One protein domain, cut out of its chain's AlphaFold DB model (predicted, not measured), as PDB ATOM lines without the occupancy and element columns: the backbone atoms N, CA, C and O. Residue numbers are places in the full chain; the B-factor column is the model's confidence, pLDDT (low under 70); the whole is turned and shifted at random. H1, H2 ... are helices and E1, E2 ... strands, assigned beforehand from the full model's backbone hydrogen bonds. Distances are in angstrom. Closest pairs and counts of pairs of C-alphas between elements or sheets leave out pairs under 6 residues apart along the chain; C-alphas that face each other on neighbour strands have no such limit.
ATOM      1  N   THR A 376      45.569 -27.702  22.891       66.94
ATOM      2  CA  THR A 376      45.634 -27.781  21.434       66.94
ATOM      3  C   THR A 376      44.347 -28.409  20.937       66.94
ATOM      4  O   THR A 376      43.665 -29.110  21.686       66.94
ATOM      5  N   TRP A 377      44.052 -28.209  19.662       59.81
ATOM      6  CA  TRP A 377      43.143 -29.067  18.916       59.81
ATOM      7  C   TRP A 377      43.954 -30.141  18.181       59.81
ATOM      8  O   TRP A 377      45.096 -29.896  17.783       59.81
ATOM      9  N   ALA A 378      43.392 -31.339  18.038       45.81
ATOM     10  CA  ALA A 378      43.897 -32.386  17.157       45.81
ATOM     11  C   ALA A 378      42.864 -32.626  16.049       45.81
ATOM     12  O   ALA A 378      41.716 -32.945  16.340       45.81
ATOM     13  N   SER A 379      43.255 -32.455  14.783       46.12
ATOM     14  CA  SER A 379      42.376 -32.636  13.614       46.12
ATOM     15  C   SER A 379      42.598 -33.960  12.889       46.12
ATOM     16  O   SER A 379      42.629 -33.994  11.663       46.12
ATOM     17  N   SER A 380      42.853 -35.043  13.612       38.97
ATOM     18  CA  SER A 380      43.156 -36.324  12.962       38.97
ATOM     19  C   SER A 380      42.417 -37.512  13.552       38.97
ATOM     20  O   SER A 380      42.690 -38.643  13.161       38.97
ATOM     21  N   GLU A 381      41.514 -37.285  14.502       38.22
ATOM     22  CA  GLU A 381      40.701 -38.352  15.065       38.22
ATOM     23  C   GLU A 381      39.277 -38.219  14.555       38.22
ATOM     24  O   GLU A 381      38.494 -37.357  14.952       38.22
ATOM     25  N   VAL A 382      38.983 -39.114  13.631       39.62
ATOM     26  CA  VAL A 382      37.646 -39.383  13.154       39.62
ATOM     27  C   VAL A 382      37.004 -40.312  14.186       39.62
ATOM     28  O   VAL A 382      37.603 -41.333  14.539       39.62
ATOM     29  N   ASP A 383      35.840 -39.970  14.747       42.28
ATOM     30  CA  ASP A 383      35.165 -40.903  15.661       42.28
ATOM     31  C   ASP A 383      34.755 -42.185  14.924       42.28
ATOM     32  O   ASP A 383      34.890 -42.341  13.708       42.28
ATOM     33  N   SER A 384      34.156 -43.116  15.670       32.34
ATOM     34  CA  SER A 384      33.516 -44.312  15.118       32.34
ATOM     35  C   SER A 384      32.453 -44.029  14.044       32.34
ATOM     36  O   SER A 384      31.881 -44.981  13.513       32.34
ATOM     37  N   ASN A 385      32.149 -42.758  13.769       32.72
ATOM     38  CA  ASN A 385      31.116 -42.296  12.866       32.72
ATOM     39  C   ASN A 385      31.642 -41.599  11.609       32.72
ATOM     40  O   ASN A 385      30.817 -41.208  10.787       32.72
ATOM     41  N   GLY A 386      32.955 -41.447  11.427       32.78
ATOM     42  CA  GLY A 386      33.464 -40.770  10.234       32.78
ATOM     43  C   GLY A 386      33.515 -39.240  10.348       32.78
ATOM     44  O   GLY A 386      33.940 -38.600   9.396       32.78
ATOM     45  N   MET A 387      33.129 -38.645  11.486       34.47
ATOM     46  CA  MET A 387      33.224 -37.196  11.688       34.47
ATOM     47  C   MET A 387      34.582 -36.826  12.275       34.47
ATOM     48  O   MET A 387      35.025 -37.456  13.237       34.47
ATOM     49  N   ASN A 388      35.205 -35.766  11.747       40.09
ATOM     50  CA  ASN A 388      36.309 -35.092  12.428       40.09
ATOM     51  C   ASN A 388      35.825 -34.674  13.817       40.09
ATOM     52  O   ASN A 388      35.044 -33.734  13.964       40.09
ATOM     53  N   VAL A 389      36.276 -35.377  14.849       45.50
ATOM     54  CA  VAL A 389      36.021 -34.935  16.208       45.50
ATOM     55  C   VAL A 389      37.071 -33.893  16.519       45.50
ATOM     56  O   VAL A 389      38.272 -34.162  16.476       45.50
ATOM     57  N   GLU A 390      36.622 -32.692  16.863       53.91
ATOM     58  CA  GLU A 390      37.500 -31.706  17.472       53.91
ATOM     59  C   GLU A 390      37.903 -32.197  18.866       53.91
ATOM     60  O   GLU A 390      37.230 -31.964  19.873       53.91
ATOM     61  N   TRP A 391      39.010 -32.927  18.920       59.38
ATOM     62  CA  TRP A 391      39.609 -33.366  20.165       59.38
ATOM     63  C   TRP A 391      40.492 -32.250  20.705       59.38
ATOM     64  O   TRP A 391      41.632 -32.046  20.275       59.38
ATOM     65  N   TYR A 392      39.941 -31.498  21.651       72.19
ATOM     66  CA  TYR A 392      40.698 -30.517  22.414       72.19
ATOM     67  C   TYR A 392      41.315 -31.183  23.638       72.19
ATOM     68  O   TYR A 392      40.612 -31.821  24.425       72.19
ATOM     69  N   HIS A 393      42.617 -31.005  23.830       69.88
ATOM     70  CA  HIS A 393      43.333 -31.556  24.978       69.88
ATOM     71  C   HIS A 393      44.291 -30.530  25.567       69.88
ATOM     72  O   HIS A 393      44.888 -29.733  24.845       69.88
ATOM     73  N   ALA A 394      44.483 -30.589  26.885       71.94
ATOM     74  CA  ALA A 394      45.557 -29.860  27.546       71.94
ATOM     75  C   ALA A 394      46.918 -30.501  27.234       71.94
ATOM     76  O   ALA A 394      47.041 -31.730  27.204       71.94
ATOM     77  N   TYR A 395      47.954 -29.682  27.045       68.19
ATOM     78  CA  TYR A 395      49.323 -30.177  26.942       68.19
ATOM     79  C   TYR A 395      49.718 -30.899  28.241       68.19
ATOM     80  O   TYR A 395      49.556 -30.328  29.325       68.19
ATOM     81  N   PRO A 396      50.264 -32.129  28.171       69.38
ATOM     82  CA  PRO A 396      50.808 -32.796  29.347       69.38
ATOM     83  C   PRO A 396      51.879 -31.917  30.019       69.38
ATOM     84  O   PRO A 396      52.697 -31.337  29.302       69.38
ATOM     85  N   PRO A 397      51.930 -31.815  31.361       63.88
ATOM     86  CA  PRO A 397      52.896 -30.953  32.056       63.88
ATOM     87  C   PRO A 397      54.374 -31.246  31.752       63.88
ATOM     88  O   PRO A 397      55.231 -30.390  31.948       63.88
ATOM     89  N   ASP A 398      54.685 -32.460  31.302       60.94
ATOM     90  CA  ASP A 398      56.016 -32.928  30.912       60.94
ATOM     91  C   ASP A 398      56.266 -32.885  29.394       60.94
ATOM     92  O   ASP A 398      57.340 -33.278  28.936       60.94
ATOM     93  N   SER A 399      55.302 -32.393  28.609       54.28
ATOM     94  CA  SER A 399      55.452 -32.220  27.163       54.28
ATOM     95  C   SER A 399      56.391 -31.065  26.812       54.28
ATOM     96  O   SER A 399      56.534 -30.085  27.552       54.28
ATOM     97  N   ASN A 400      57.004 -31.158  25.632       54.19
ATOM     98  CA  ASN A 400      57.871 -30.103  25.114       54.19
ATOM     99  C   ASN A 400      57.099 -28.792  24.919       54.19
ATOM    100  O   ASN A 400      57.641 -27.724  25.183       54.19
ATOM    101  N   GLU A 401      55.835 -28.866  24.504       64.00
ATOM    102  CA  GLU A 401      54.947 -27.725  24.295       64.00
ATOM    103  C   GLU A 401      54.640 -26.994  25.607       64.00
ATOM    104  O   GLU A 401      54.699 -25.762  25.662       64.00
ATOM    105  N   TYR A 402      54.388 -27.735  26.689       67.38
ATOM    106  CA  TYR A 402      54.177 -27.153  28.015       67.38
ATOM    107  C   TYR A 402      55.440 -26.434  28.514       67.38
ATOM    108  O   TYR A 402      55.387 -25.277  28.930       67.38
ATOM    109  N   ILE A 403      56.601 -27.086  28.404       64.56
ATOM    110  CA  ILE A 403      57.889 -26.516  28.830       64.56
ATOM    111  C   ILE A 403      58.266 -25.292  27.978       64.56
ATOM    112  O   ILE A 403      58.754 -24.288  28.502       64.56
ATOM    113  N   TRP A 404      58.036 -25.355  26.665       70.31
ATOM    114  CA  TRP A 404      58.307 -24.253  25.743       70.31
ATOM    115  C   TRP A 404      57.407 -23.046  26.023       70.31
ATOM    116  O   TRP A 404      57.914 -21.927  26.135       70.31
ATOM    117  N   SER A 405      56.101 -23.264  26.200       72.44
ATOM    118  CA  SER A 405      55.146 -22.191  26.506       72.44
ATOM    119  C   SER A 405      55.465 -21.499  27.836       72.44
ATOM    120  O   SER A 405      55.463 -20.268  27.886       72.44
ATOM    121  N   ASP A 406      55.868 -22.243  28.873       73.88
ATOM    122  CA  ASP A 406      56.375 -21.669  30.131       73.88
ATOM    123  C   ASP A 406      57.663 -20.849  29.914       73.88
ATOM    124  O   ASP A 406      57.836 -19.757  30.467       73.88
ATOM    125  N   GLY A 407      58.582 -21.335  29.075       70.31
ATOM    126  CA  GLY A 407      59.803 -20.615  28.706       70.31
ATOM    127  C   GLY A 407      59.520 -19.269  28.030       70.31
ATOM    128  O   GLY A 407      60.100 -18.242  28.406       70.31
ATOM    129  N   ILE A 408      58.591 -19.248  27.072       76.88
ATOM    130  CA  ILE A 408      58.163 -18.030  26.374       76.88
ATOM    131  C   ILE A 408      57.405 -17.090  27.319       76.88
ATOM    132  O   ILE A 408      57.707 -15.894  27.350       76.88
ATOM    133  N   ALA A 409      56.500 -17.609  28.152       81.06
ATOM    134  CA  ALA A 409      55.785 -16.809  29.146       81.06
ATOM    135  C   ALA A 409      56.748 -16.105  30.114       81.06
ATOM    136  O   ALA A 409      56.608 -14.910  30.380       81.06
ATOM    137  N   ASN A 410      57.801 -16.794  30.562       77.25
ATOM    138  CA  ASN A 410      58.855 -16.187  31.374       77.25
ATOM    139  C   ASN A 410      59.604 -15.064  30.647       77.25
ATOM    140  O   ASN A 410      59.908 -14.034  31.256       77.25
ATOM    141  N   LYS A 411      59.917 -15.237  29.356       79.38
ATOM    142  CA  LYS A 411      60.554 -14.190  28.539       79.38
ATOM    143  C   LYS A 411      59.656 -12.952  28.448       79.38
ATOM    144  O   LYS A 411      60.131 -11.843  28.682       79.38
ATOM    145  N   ILE A 412      58.367 -13.149  28.179       84.62
ATOM    146  CA  ILE A 412      57.355 -12.087  28.100       84.62
ATOM    147  C   ILE A 412      57.221 -11.358  29.446       84.62
ATOM    148  O   ILE A 412      57.265 -10.130  29.508       84.62
ATOM    149  N   ASN A 413      57.111 -12.096  30.549       86.31
ATOM    150  CA  ASN A 413      56.892 -11.513  31.872       86.31
ATOM    151  C   ASN A 413      58.082 -10.683  32.377       86.31
ATOM    152  O   ASN A 413      57.867  -9.650  33.013       86.31
ATOM    153  N   LYS A 414      59.316 -11.036  31.991       84.94
ATOM    154  CA  LYS A 414      60.515 -10.208  32.234       84.94
ATOM    155  C   LYS A 414      60.465  -8.833  31.565       84.94
ATOM    156  O   LYS A 414      61.118  -7.913  32.046       84.94
ATOM    157  N   ILE A 415      59.709  -8.688  30.476       87.50
ATOM    158  CA  ILE A 415      59.482  -7.395  29.819       87.50
ATOM    159  C   ILE A 415      58.376  -6.629  30.553       87.50
ATOM    160  O   ILE A 415      58.504  -5.427  30.775       87.50
ATOM    161  N   ARG A 416      57.305  -7.321  30.961       90.62
ATOM    162  CA  ARG A 416      56.075  -6.721  31.510       90.62
ATOM    163  C   ARG A 416      56.182  -6.258  32.963       90.62
ATOM    164  O   ARG A 416      55.484  -5.318  33.345       90.62
ATOM    165  N   PHE A 417      57.019  -6.898  33.777       89.69
ATOM    166  CA  PHE A 417      57.081  -6.670  35.226       89.69
ATOM    167  C   PHE A 417      58.488  -6.332  35.719       89.69
ATOM    168  O   PHE A 417      59.493  -6.603  35.065       89.69
ATOM    169  N   GLN A 418      58.553  -5.719  36.899       90.06
ATOM    170  CA  GLN A 418      59.799  -5.478  37.621       90.06
ATOM    171  C   GLN A 418      60.116  -6.658  38.543       90.06
ATOM    172  O   GLN A 418      59.213  -7.300  39.075       90.06
ATOM    173  N   TYR A 419      61.404  -6.919  38.767       86.81
ATOM    174  CA  TYR A 419      61.886  -8.054  39.557       86.81
ATOM    175  C   TYR A 419      62.907  -7.606  40.606       86.81
ATOM    176  O   TYR A 419      63.689  -6.677  40.384       86.81
ATOM    177  N   ASN A 420      62.911  -8.290  41.747       84.75
ATOM    178  CA  ASN A 420      63.936  -8.171  42.774       84.75
ATOM    179  C   ASN A 420      65.253  -8.808  42.305       84.75
ATOM    180  O   ASN A 420      65.301  -9.606  41.370       84.75
ATOM    181  N   SER A 421      66.348  -8.511  43.009       81.81
ATOM    182  CA  SER A 421      67.674  -9.068  42.695       81.81
ATOM    183  C   SER A 421      67.774 -10.593  42.826       81.81
ATOM    184  O   SER A 421      68.729 -11.179  42.328       81.81
ATOM    185  N   ASP A 422      66.837 -11.230  43.529       77.31
ATOM    186  CA  ASP A 422      66.768 -12.685  43.721       77.31
ATOM    187  C   ASP A 422      65.920 -13.410  42.658       77.31
ATOM    188  O   ASP A 422      65.781 -14.635  42.726       77.31
ATOM    189  N   GLY A 423      65.382 -12.665  41.682       73.88
ATOM    190  CA  GLY A 423      64.562 -13.180  40.587       73.88
ATOM    191  C   GLY A 423      63.063 -13.268  40.885       73.88
ATOM    192  O   GLY A 423      62.318 -13.675  40.000       73.88
ATOM    193  N   THR A 424      62.607 -12.880  42.080       79.50
ATOM    194  CA  THR A 424      61.170 -12.798  42.407       79.50
ATOM    195  C   THR A 424      60.535 -11.540  41.821       79.50
ATOM    196  O   THR A 424      61.205 -10.513  41.673       79.50
ATOM    197  N   ALA A 425      59.248 -11.591  41.475       82.88
ATOM    198  CA  ALA A 425      58.525 -10.424  40.986       82.88
ATOM    199  C   ALA A 425      58.446  -9.359  42.091       82.88
ATOM    200  O   ALA A 425      58.086  -9.640  43.237       82.88
ATOM    201  N   LEU A 426      58.777  -8.112  41.755       88.88
ATOM    202  CA  LEU A 426      58.584  -6.991  42.666       88.88
ATOM    203  C   LEU A 426      57.078  -6.791  42.856       88.88
ATOM    204  O   LEU A 426      56.351  -6.656  41.873       88.88
ATOM    205  N   ARG A 427      56.613  -6.752  44.106       88.19
ATOM    206  CA  ARG A 427      55.199  -6.555  44.444       88.19
ATOM    207  C   ARG A 427      54.982  -5.247  45.196       88.19
ATOM    208  O   ARG A 427      55.841  -4.829  45.973       88.19
ATOM    209  N   ASP A 428      53.851  -4.597  44.942       89.88
ATOM    210  CA  ASP A 428      53.435  -3.391  45.657       89.88
ATOM    211  C   ASP A 428      52.870  -3.710  47.056       89.88
ATOM    212  O   ASP A 428      52.865  -4.855  47.515       89.88
ATOM    213  N   GLN A 429      52.406  -2.678  47.764       89.44
ATOM    214  CA  GLN A 429      51.843  -2.806  49.114       89.44
ATOM    215  C   GLN A 429      50.578  -3.683  49.184       89.44
ATOM    216  O   GLN A 429      50.256  -4.181  50.263       89.44
ATOM    217  N   ASP A 430      49.887  -3.872  48.057       84.38
ATOM    218  CA  ASP A 430      48.664  -4.665  47.924       84.38
ATOM    219  C   ASP A 430      48.962  -6.075  47.365       84.38
ATOM    220  O   ASP A 430      48.048  -6.868  47.134       84.38
ATOM    221  N   GLY A 431      50.245  -6.413  47.177       83.81
ATOM    222  CA  GLY A 431      50.714  -7.713  46.692       83.81
ATOM    223  C   GLY A 431      50.693  -7.869  45.168       83.81
ATOM    224  O   GLY A 431      50.999  -8.955  44.663       83.81
ATOM    225  N   LYS A 432      50.364  -6.810  44.422       86.44
ATOM    226  CA  LYS A 432      50.285  -6.857  42.959       86.44
ATOM    227  C   LYS A 432      51.679  -6.779  42.337       86.44
ATOM    228  O   LYS A 432      52.502  -6.004  42.830       86.44
ATOM    229  N   PRO A 433      51.963  -7.515  41.248       87.38
ATOM    230  CA  PRO A 433      53.201  -7.341  40.498       87.38
ATOM    231  C   PRO A 433      53.361  -5.895  40.009       87.38
ATOM    232  O   PRO A 433      52.454  -5.320  39.405       87.38
ATOM    233  N   VAL A 434      54.528  -5.302  40.247       91.00
ATOM    234  CA  VAL A 434      54.837  -3.945  39.798       91.00
ATOM    235  C   VAL A 434      55.105  -3.973  38.296       91.00
ATOM    236  O   VAL A 434      56.076  -4.574  37.828       91.00
ATOM    237  N   LYS A 435      54.238  -3.300  37.536       91.69
ATOM    238  CA  LYS A 435      54.333  -3.150  36.079       91.69
ATOM    239  C   LYS A 435      55.647  -2.453  35.675       91.69
ATOM    240  O   LYS A 435      56.130  -1.546  36.364       91.69
ATOM    241  N   SER A 436      56.247  -2.878  34.567       91.00
ATOM    242  CA  SER A 436      57.378  -2.181  33.947       91.00
ATOM    243  C   SER A 436      56.892  -0.961  33.146       91.00
ATOM    244  O   SER A 436      55.694  -0.739  32.984       91.00
ATOM    245  N   ALA A 437      57.823  -0.164  32.613       88.50
ATOM    246  CA  ALA A 437      57.485   0.932  31.699       88.50
ATOM    247  C   ALA A 437      57.013   0.452  30.311       88.50
ATOM    248  O   ALA A 437      56.462   1.248  29.559       88.50
ATOM    249  N   LYS A 438      57.236  -0.825  29.972       87.44
ATOM    250  CA  LYS A 438      56.816  -1.476  28.718       87.44
ATOM    251  C   LYS A 438      55.713  -2.499  28.977       87.44
ATOM    252  O   LYS A 438      55.738  -3.618  28.469       87.44
ATOM    253  N   TRP A 439      54.811  -2.162  29.888       92.50
ATOM    254  CA  TRP A 439      53.740  -3.058  30.276       92.50
ATOM    255  C   TRP A 439      52.664  -3.132  29.187       92.50
ATOM    256  O   TRP A 439      52.239  -2.113  28.654       92.50
ATOM    257  N   PHE A 440      52.208  -4.355  28.930       95.06
ATOM    258  CA  PHE A 440      51.074  -4.711  28.083       95.06
ATOM    259  C   PHE A 440      50.379  -5.942  28.689       95.06
ATOM    260  O   PHE A 440      50.953  -6.645  29.540       95.06
ATOM    261  N   HIS A 441      49.151  -6.238  28.266       95.06
ATOM    262  CA  HIS A 441      48.473  -7.470  28.680       95.06
ATOM    263  C   HIS A 441      49.058  -8.683  27.967       95.06
ATOM    264  O   HIS A 441      49.101  -8.732  26.746       95.06
ATOM    265  N   GLY A 442      49.491  -9.688  28.723       94.31
ATOM    266  CA  GLY A 442      49.640 -11.029  28.171       94.31
ATOM    267  C   GLY A 442      48.263 -11.677  28.161       94.31
ATOM    268  O   GLY A 442      47.522 -11.542  29.135       94.31
ATOM    269  N   MET A 443      47.903 -12.316  27.064       95.81
ATOM    270  CA  MET A 443      46.582 -12.877  26.806       95.81
ATOM    271  C   MET A 443      46.771 -14.291  26.252       95.81
ATOM    272  O   MET A 443      47.788 -14.569  25.619       95.81
ATOM    273  N   THR A 444      45.836 -15.200  26.498       94.56
ATOM    274  CA  THR A 444      45.879 -16.563  25.949       94.56
ATOM    275  C   THR A 444      44.576 -16.864  25.244       94.56
ATOM    276  O   THR A 444      43.518 -16.637  25.826       94.56
ATOM    277  N   HIS A 445      44.660 -17.446  24.054       92.88
ATOM    278  CA  HIS A 445      43.515 -18.086  23.425       92.88
ATOM    279  C   HIS A 445      43.763 -19.590  23.419       92.88
ATOM    280  O   HIS A 445      44.685 -20.075  22.765       92.88
ATOM    281  N   ASP A 446      42.981 -20.303  24.223       90.38
ATOM    282  CA  ASP A 446      43.042 -21.752  24.337       90.38
ATOM    283  C   ASP A 446      41.762 -22.360  23.764       90.38
ATOM    284  O   ASP A 446      40.659 -21.837  23.930       90.38
ATOM    285  N   TYR A 447      41.919 -23.487  23.085       84.69
ATOM    286  CA  TYR A 447      40.818 -24.158  22.425       84.69
ATOM    287  C   TYR A 447      40.158 -25.208  23.318       84.69
ATOM    288  O   TYR A 447      40.856 -26.042  23.909       84.69
ATOM    289  N   ALA A 448      38.830 -25.167  23.407       79.19
ATOM    290  CA  ALA A 448      37.999 -26.138  24.117       79.19
ATOM    291  C   ALA A 448      36.533 -26.021  23.669       79.19
ATOM    292  O   ALA A 448      36.088 -24.941  23.282       79.19
ATOM    293  N   LYS A 449      35.754 -27.105  23.798       73.31
ATOM    294  CA  LYS A 449      34.318 -27.110  23.460       73.31
ATOM    295  C   LYS A 449      33.467 -27.620  24.613       73.31
ATOM    296  O   LYS A 449      33.751 -28.652  25.195       73.31
ATOM    297  N   ASP A 450      32.388 -26.936  24.943       74.56
ATOM    298  CA  ASP A 450      31.512 -27.174  26.102       74.56
ATOM    299  C   ASP A 450      30.594 -28.415  26.006       74.56
ATOM    300  O   ASP A 450      29.509 -28.468  26.585       74.56
ATOM    301  N   THR A 451      31.043 -29.462  25.319       66.94
ATOM    302  CA  THR A 451      30.261 -30.677  25.055       66.94
ATOM    303  C   THR A 451      30.301 -31.691  26.196       66.94
ATOM    304  O   THR A 451      29.401 -32.524  26.309       66.94
ATOM    305  N   THR A 452      31.329 -31.660  27.056       75.94
ATOM    306  CA  THR A 452      31.532 -32.670  28.112       75.94
ATOM    307  C   THR A 452      32.137 -32.093  29.397       75.94
ATOM    308  O   THR A 452      32.778 -31.043  29.401       75.94
ATOM    309  N   SER A 453      31.992 -32.811  30.520       78.31
ATOM    310  CA  SER A 453      32.644 -32.434  31.788       78.31
ATOM    311  C   SER A 453      34.176 -32.456  31.720       78.31
ATOM    312  O   SER A 453      34.819 -31.746  32.488       78.31
ATOM    313  N   GLU A 454      34.760 -33.256  30.825       77.75
ATOM    314  CA  GLU A 454      36.207 -33.286  30.587       77.75
ATOM    315  C   GLU A 454      36.677 -31.994  29.915       77.75
ATOM    316  O   GLU A 454      37.633 -31.371  30.372       77.75
ATOM    317  N   GLN A 455      35.943 -31.527  28.908       81.00
ATOM    318  CA  GLN A 455      36.238 -30.262  28.246       81.00
ATOM    319  C   GLN A 455      36.070 -29.051  29.172       81.00
ATOM    320  O   GLN A 455      36.906 -28.151  29.175       81.00
ATOM    321  N   ILE A 456      35.054 -29.058  30.041       82.31
ATOM    322  CA  ILE A 456      34.902 -28.030  31.085       82.31
ATOM    323  C   ILE A 456      36.106 -28.044  32.050       82.31
ATOM    324  O   ILE A 456      36.589 -26.989  32.462       82.31
ATOM    325  N   ALA A 457      36.635 -29.223  32.398       83.00
ATOM    326  CA  ALA A 457      37.834 -29.329  33.234       83.00
ATOM    327  C   ALA A 457      39.102 -28.816  32.521       83.00
ATOM    328  O   ALA A 457      39.983 -28.233  33.162       83.00
ATOM    329  N   ILE A 458      39.184 -28.988  31.200       82.94
ATOM    330  CA  ILE A 458      40.243 -28.400  30.375       82.94
ATOM    331  C   ILE A 458      40.143 -26.868  30.395       82.94
ATOM    332  O   ILE A 458      41.143 -26.218  30.688       82.94
ATOM    333  N   MET A 459      38.949 -26.292  30.206       85.88
ATOM    334  CA  MET A 459      38.737 -24.838  30.312       85.88
ATOM    335  C   MET A 459      39.192 -24.293  31.674       85.88
ATOM    336  O   MET A 459      39.902 -23.291  31.728       85.88
ATOM    337  N   GLN A 460      38.856 -24.980  32.774       86.69
ATOM    338  CA  GLN A 460      39.331 -24.614  34.114       86.69
ATOM    339  C   GLN A 460      40.862 -24.614  34.203       86.69
ATOM    340  O   GLN A 460      41.453 -23.664  34.710       86.69
ATOM    341  N   THR A 461      41.507 -25.663  33.683       85.88
ATOM    342  CA  THR A 461      42.972 -25.794  33.686       85.88
ATOM    343  C   THR A 461      43.632 -24.641  32.933       85.88
ATOM    344  O   THR A 461      44.607 -24.062  33.417       85.88
ATOM    345  N   SER A 462      43.082 -24.275  31.778       88.88
ATOM    346  CA  SER A 462      43.569 -23.168  30.959       88.88
ATOM    347  C   SER A 462      43.396 -21.813  31.645       88.88
ATOM    348  O   SER A 462      44.352 -21.040  31.706       88.88
ATOM    349  N   VAL A 463      42.228 -21.548  32.248       89.38
ATOM    350  CA  VAL A 463      41.986 -20.322  33.034       89.38
ATOM    351  C   VAL A 463      42.978 -20.212  34.196       89.38
ATOM    352  O   VAL A 463      43.635 -19.179  34.352       89.38
ATOM    353  N   ASP A 464      43.137 -21.280  34.983       86.62
ATOM    354  CA  ASP A 464      44.027 -21.283  36.147       86.62
ATOM    355  C   ASP A 464      45.490 -21.068  35.743       86.62
ATOM    356  O   ASP A 464      46.209 -20.286  36.377       86.62
ATOM    357  N   ARG A 465      45.941 -21.727  34.669       87.19
ATOM    358  CA  ARG A 465      47.326 -21.623  34.197       87.19
ATOM    359  C   ARG A 465      47.627 -20.256  33.591       87.19
ATOM    360  O   ARG A 465      48.686 -19.696  33.893       87.19
ATOM    361  N   ALA A 466      46.723 -19.708  32.780       89.88
ATOM    362  CA  ALA A 466      46.856 -18.358  32.238       89.88
ATOM    363  C   ALA A 466      46.961 -17.335  33.379       89.88
ATOM    364  O   ALA A 466      47.916 -16.553  33.436       89.88
ATOM    365  N   TRP A 467      46.060 -17.410  34.364       87.56
ATOM    366  CA  TRP A 467      46.061 -16.474  35.485       87.56
ATOM    367  C   TRP A 467      47.310 -16.584  36.365       87.56
ATOM    368  O   TRP A 467      47.904 -15.570  36.758       87.56
ATOM    369  N   ALA A 468      47.754 -17.812  36.650       83.81
ATOM    370  CA  ALA A 468      48.972 -18.071  37.414       83.81
ATOM    371  C   ALA A 468      50.224 -17.486  36.738       83.81
ATOM    372  O   ALA A 468      51.135 -17.041  37.438       83.81
ATOM    373  N   ASN A 469      50.240 -17.419  35.401       84.19
ATOM    374  CA  ASN A 469      51.320 -16.839  34.596       84.19
ATOM    375  C   ASN A 469      51.152 -15.341  34.303       84.19
ATOM    376  O   ASN A 469      51.963 -14.752  33.587       84.19
ATOM    377  N   GLY A 470      50.138 -14.690  34.872       86.75
ATOM    378  CA  GLY A 470      49.938 -13.261  34.664       86.75
ATOM    379  C   GLY A 470      49.266 -12.924  33.329       86.75
ATOM    380  O   GLY A 470      49.477 -11.814  32.827       86.75
ATOM    381  N   PHE A 471      48.513 -13.854  32.730       92.31
ATOM    382  CA  PHE A 471      47.807 -13.678  31.458       92.31
ATOM    383  C   PHE A 471      46.282 -13.612  31.631       92.31
ATOM    384  O   PHE A 471      45.736 -14.138  32.600       92.31
ATOM    385  N   VAL A 472      45.617 -12.923  30.701       93.38
ATOM    386  CA  VAL A 472      44.155 -12.833  30.577       93.38
ATOM    387  C   VAL A 472      43.668 -14.009  29.719       93.38
ATOM    388  O   VAL A 472      44.114 -14.117  28.576       93.38
ATOM    389  N   PRO A 473      42.796 -14.895  30.227       93.06
ATOM    390  CA  PRO A 473      42.323 -16.046  29.466       93.06
ATOM    391  C   PRO A 473      41.200 -15.698  28.476       93.06
ATOM    392  O   PRO A 473      40.378 -14.818  28.733       93.06
ATOM    393  N   SER A 474      41.150 -16.461  27.386       92.00
ATOM    394  CA  SER A 474      40.043 -16.604  26.436       92.00
ATOM    395  C   SER A 474      39.913 -18.077  26.055       92.00
ATOM    396  O   SER A 474      40.919 -18.782  25.951       92.00
ATOM    397  N   MET A 475      38.675 -18.508  25.809       86.81
ATOM    398  CA  MET A 475      38.343 -19.838  25.293       86.81
ATOM    399  C   MET A 475      37.556 -19.712  23.994       86.81
ATOM    400  O   MET A 475      36.678 -18.853  23.898       86.81
ATOM    401  N   GLY A 476      37.831 -20.587  23.033       79.81
ATOM    402  CA  GLY A 476      37.084 -20.666  21.781       79.81
ATOM    403  C   GLY A 476      37.155 -22.048  21.144       79.81
ATOM    404  O   GLY A 476      37.952 -22.899  21.542       79.81
ATOM    405  N   THR A 477      36.304 -22.277  20.151       76.06
ATOM    406  CA  THR A 477      36.462 -23.401  19.225       76.06
ATOM    407  C   THR A 477      37.444 -23.021  18.122       76.06
ATOM    408  O   THR A 477      37.756 -21.848  17.932       76.06
ATOM    409  N   ARG A 478      37.940 -24.008  17.374       70.94
ATOM    410  CA  ARG A 478      38.886 -23.776  16.276       70.94
ATOM    411  C   ARG A 478      38.363 -22.778  15.233       70.94
ATOM    412  O   ARG A 478      39.141 -21.994  14.704       70.94
ATOM    413  N   PHE A 479      37.067 -22.825  14.933       68.94
ATOM    414  CA  PHE A 479      36.443 -21.994  13.901       68.94
ATOM    415  C   PHE A 479      36.085 -20.585  14.370       68.94
ATOM    416  O   PHE A 479      35.758 -19.743  13.538       68.94
ATOM    417  N   LEU A 480      36.126 -20.327  15.683       81.44
ATOM    418  CA  LEU A 480      35.845 -19.018  16.278       81.44
ATOM    419  C   LEU A 480      34.483 -18.428  15.871       81.44
ATOM    420  O   LEU A 480      34.269 -17.233  15.998       81.44
ATOM    421  N   ASN A 481      33.539 -19.236  15.396       74.81
ATOM    422  CA  ASN A 481      32.220 -18.794  14.931       74.81
ATOM    423  C   ASN A 481      31.118 -18.987  15.986       74.81
ATOM    424  O   ASN A 481      29.964 -18.633  15.763       74.81
ATOM    425  N   GLU A 482      31.474 -19.525  17.149       71.38
ATOM    426  CA  GLU A 482      30.591 -19.731  18.289       71.38
ATOM    427  C   GLU A 482      31.342 -19.385  19.579       71.38
ATOM    428  O   GLU A 482      32.527 -19.694  19.732       71.38
ATOM    429  N   ALA A 483      30.677 -18.697  20.507       73.69
ATOM    430  CA  ALA A 483      31.222 -18.532  21.846       73.69
ATOM    431  C   ALA A 483      30.856 -19.764  22.693       73.69
ATOM    432  O   ALA A 483      29.791 -20.351  22.487       73.69
ATOM    433  N   PRO A 484      31.678 -20.154  23.682       76.25
ATOM    434  CA  PRO A 484      31.311 -21.242  24.581       76.25
ATOM    435  C   PRO A 484      30.022 -20.910  25.354       76.25
ATOM    436  O   PRO A 484      29.954 -19.873  26.015       76.25
ATOM    437  N   SER A 485      29.029 -21.805  25.338       71.81
ATOM    438  CA  SER A 485      27.792 -21.651  26.122       71.81
ATOM    439  C   SER A 485      28.023 -21.887  27.620       71.81
ATOM    440  O   SER A 485      27.277 -21.387  28.469       71.81
ATOM    441  N   TYR A 486      29.084 -22.626  27.971       79.38
ATOM    442  CA  TYR A 486      29.568 -22.707  29.345       79.38
ATOM    443  C   TYR A 486      30.150 -21.362  29.798       79.38
ATOM    444  O   TYR A 486      31.122 -20.867  29.227       79.38
ATOM    445  N   ASP A 487      29.600 -20.810  30.884       81.38
ATOM    446  CA  ASP A 487      30.080 -19.576  31.517       81.38
ATOM    447  C   ASP A 487      31.415 -19.794  32.251       81.38
ATOM    448  O   ASP A 487      31.504 -19.828  33.482       81.38
ATOM    449  N   TRP A 488      32.488 -19.948  31.479       84.38
ATOM    450  CA  TRP A 488      33.850 -20.048  31.994       84.38
ATOM    451  C   TRP A 488      34.318 -18.737  32.644       84.38
ATOM    452  O   TRP A 488      35.241 -18.754  33.458       84.38
ATOM    453  N   LYS A 489      33.675 -17.597  32.354       84.38
ATOM    454  CA  LYS A 489      34.012 -16.301  32.965       84.38
ATOM    455  C   LYS A 489      33.711 -16.282  34.460       84.38
ATOM    456  O   LYS A 489      34.421 -15.625  35.228       84.38
ATOM    457  N   ALA A 490      32.736 -17.068  34.915       83.19
ATOM    458  CA  ALA A 490      32.504 -17.278  36.341       83.19
ATOM    459  C   ALA A 490      33.776 -17.739  37.082       83.19
ATOM    460  O   ALA A 490      33.953 -17.402  38.256       83.19
ATOM    461  N   LEU A 491      34.694 -18.437  36.400       79.38
ATOM    462  CA  LEU A 491      35.958 -18.909  36.967       79.38
ATOM    463  C   LEU A 491      36.933 -17.763  37.277       79.38
ATOM    464  O   LEU A 491      37.668 -17.843  38.260       79.38
ATOM    465  N   VAL A 492      36.899 -16.668  36.508       77.50
ATOM    466  CA  VAL A 492      37.760 -15.493  36.742       77.50
ATOM    467  C   VAL A 492      37.148 -14.464  37.699       77.50
ATOM    468  O   VAL A 492      37.863 -13.611  38.218       77.50
ATOM    469  N   SER A 493      35.849 -14.563  38.010       70.00
ATOM    470  CA  SER A 493      35.108 -13.582  38.828       70.00
ATOM    471  C   SER A 493      35.657 -13.365  40.253       70.00
ATOM    472  O   SER A 493      35.451 -12.309  40.851       70.00
TER     473      SER A 493
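Overview. This is residues 376 to 493 of the 933 residues of the protein "Fibronectin type-III domain-containing protein" of Paenibacillus sp. 598K (UniProt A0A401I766). A core of two parallel strands, E3 and E4, has helix H2 packed on both of them, and the long helix H1 comes close to it mainly at E3. The E1 and E2 hairpin meets E3 and H2, and its loop, residues 379 to 390, reaches to one end of the longest axis, while the unnamed stretch 417 to 440 reaches to the other; the short H3 packs on H2. The printed part has 118 residues, with three named helices and four named strands in the order E1 E2 H1 E3 H2 E4 H3; under half of the residues are in named elements, and the class is mixed, helices and strands. The sheet E3 E4 is parallel and the sheet E1 E2 antiparallel. The whole is loose, with a radius of gyration of the C-alphas of 17.0 A, and elongated, spanning 57 by 31 by 22 A.

Arrangement. E3, residues 441 to 447, and E4, residues 471 to 476, are parallel neighbours at 28 degrees; N 472 and O 442 are 2.8 A apart and N 444 and O 472 2.9 A, within hydrogen-bond range. With H2, residues 453 to 468, they form a strand-helix-strand unit, two parallel neighbour strands with a helix between them along the chain, and its crossover is right-handed. The closest C-alphas of H2 and E4 are those of Val 463 and Pro 473, 5.6 A apart; for H2 and E3 they are those of Thr 444 and Ala 466, at 6.6 A. H2 touches H3, residues 488 to 491, with its residues 459 to 463 alone; the closest C-alphas of the two, those of Met 459 and Trp 488, are 7.0 A apart. H3 and E4 are near each other, with 6 pairs of C-alphas within 10 A. E1, residues 376 to 378, and E2, residues 391 to 394, form an antiparallel hairpin at 148 degrees, with N 376 and O 393 2.9 A apart. The closest C-alphas of E2 and H2 are those of Ala 394 and Ile 458, 6.2 A apart; for E1 and E3 they are those of Thr 376 and Tyr 447, at 6.1 A. H1, residues 400 to 416, touches no helix; its closest C-alpha to E3 is that of Ile 412, 7.8 A from that of Gly 442. In H2 every O i to N i+4 pair is within hydrogen-bond range, in H1 12 of 13, and H3 is too short for such a pair.

Along the chain. E3 runs 19.4 A and E4 16.0 A from first to last C-alpha, H1 24.3 A and H2 22.5 A. E1 begins at C-alpha 376, (45.634, -27.781, 21.434). H1 begins at C-alpha 400, (57.871, -30.103, 25.114), and H3 ends at C-alpha 491, (35.958, -18.909, 36.967).

Size, cuts and confidence. The two C-alphas farthest apart, of Asn 385 and Ser 421, are 57.7 A apart. The printed part has no cut. The links E1 to E2, H1 to E3 and E4 to H3 are long. The mean pLDDT of the printed part is 76.2; it is under 70 for 28 residues, among them 376 to 391 and 395 to 403.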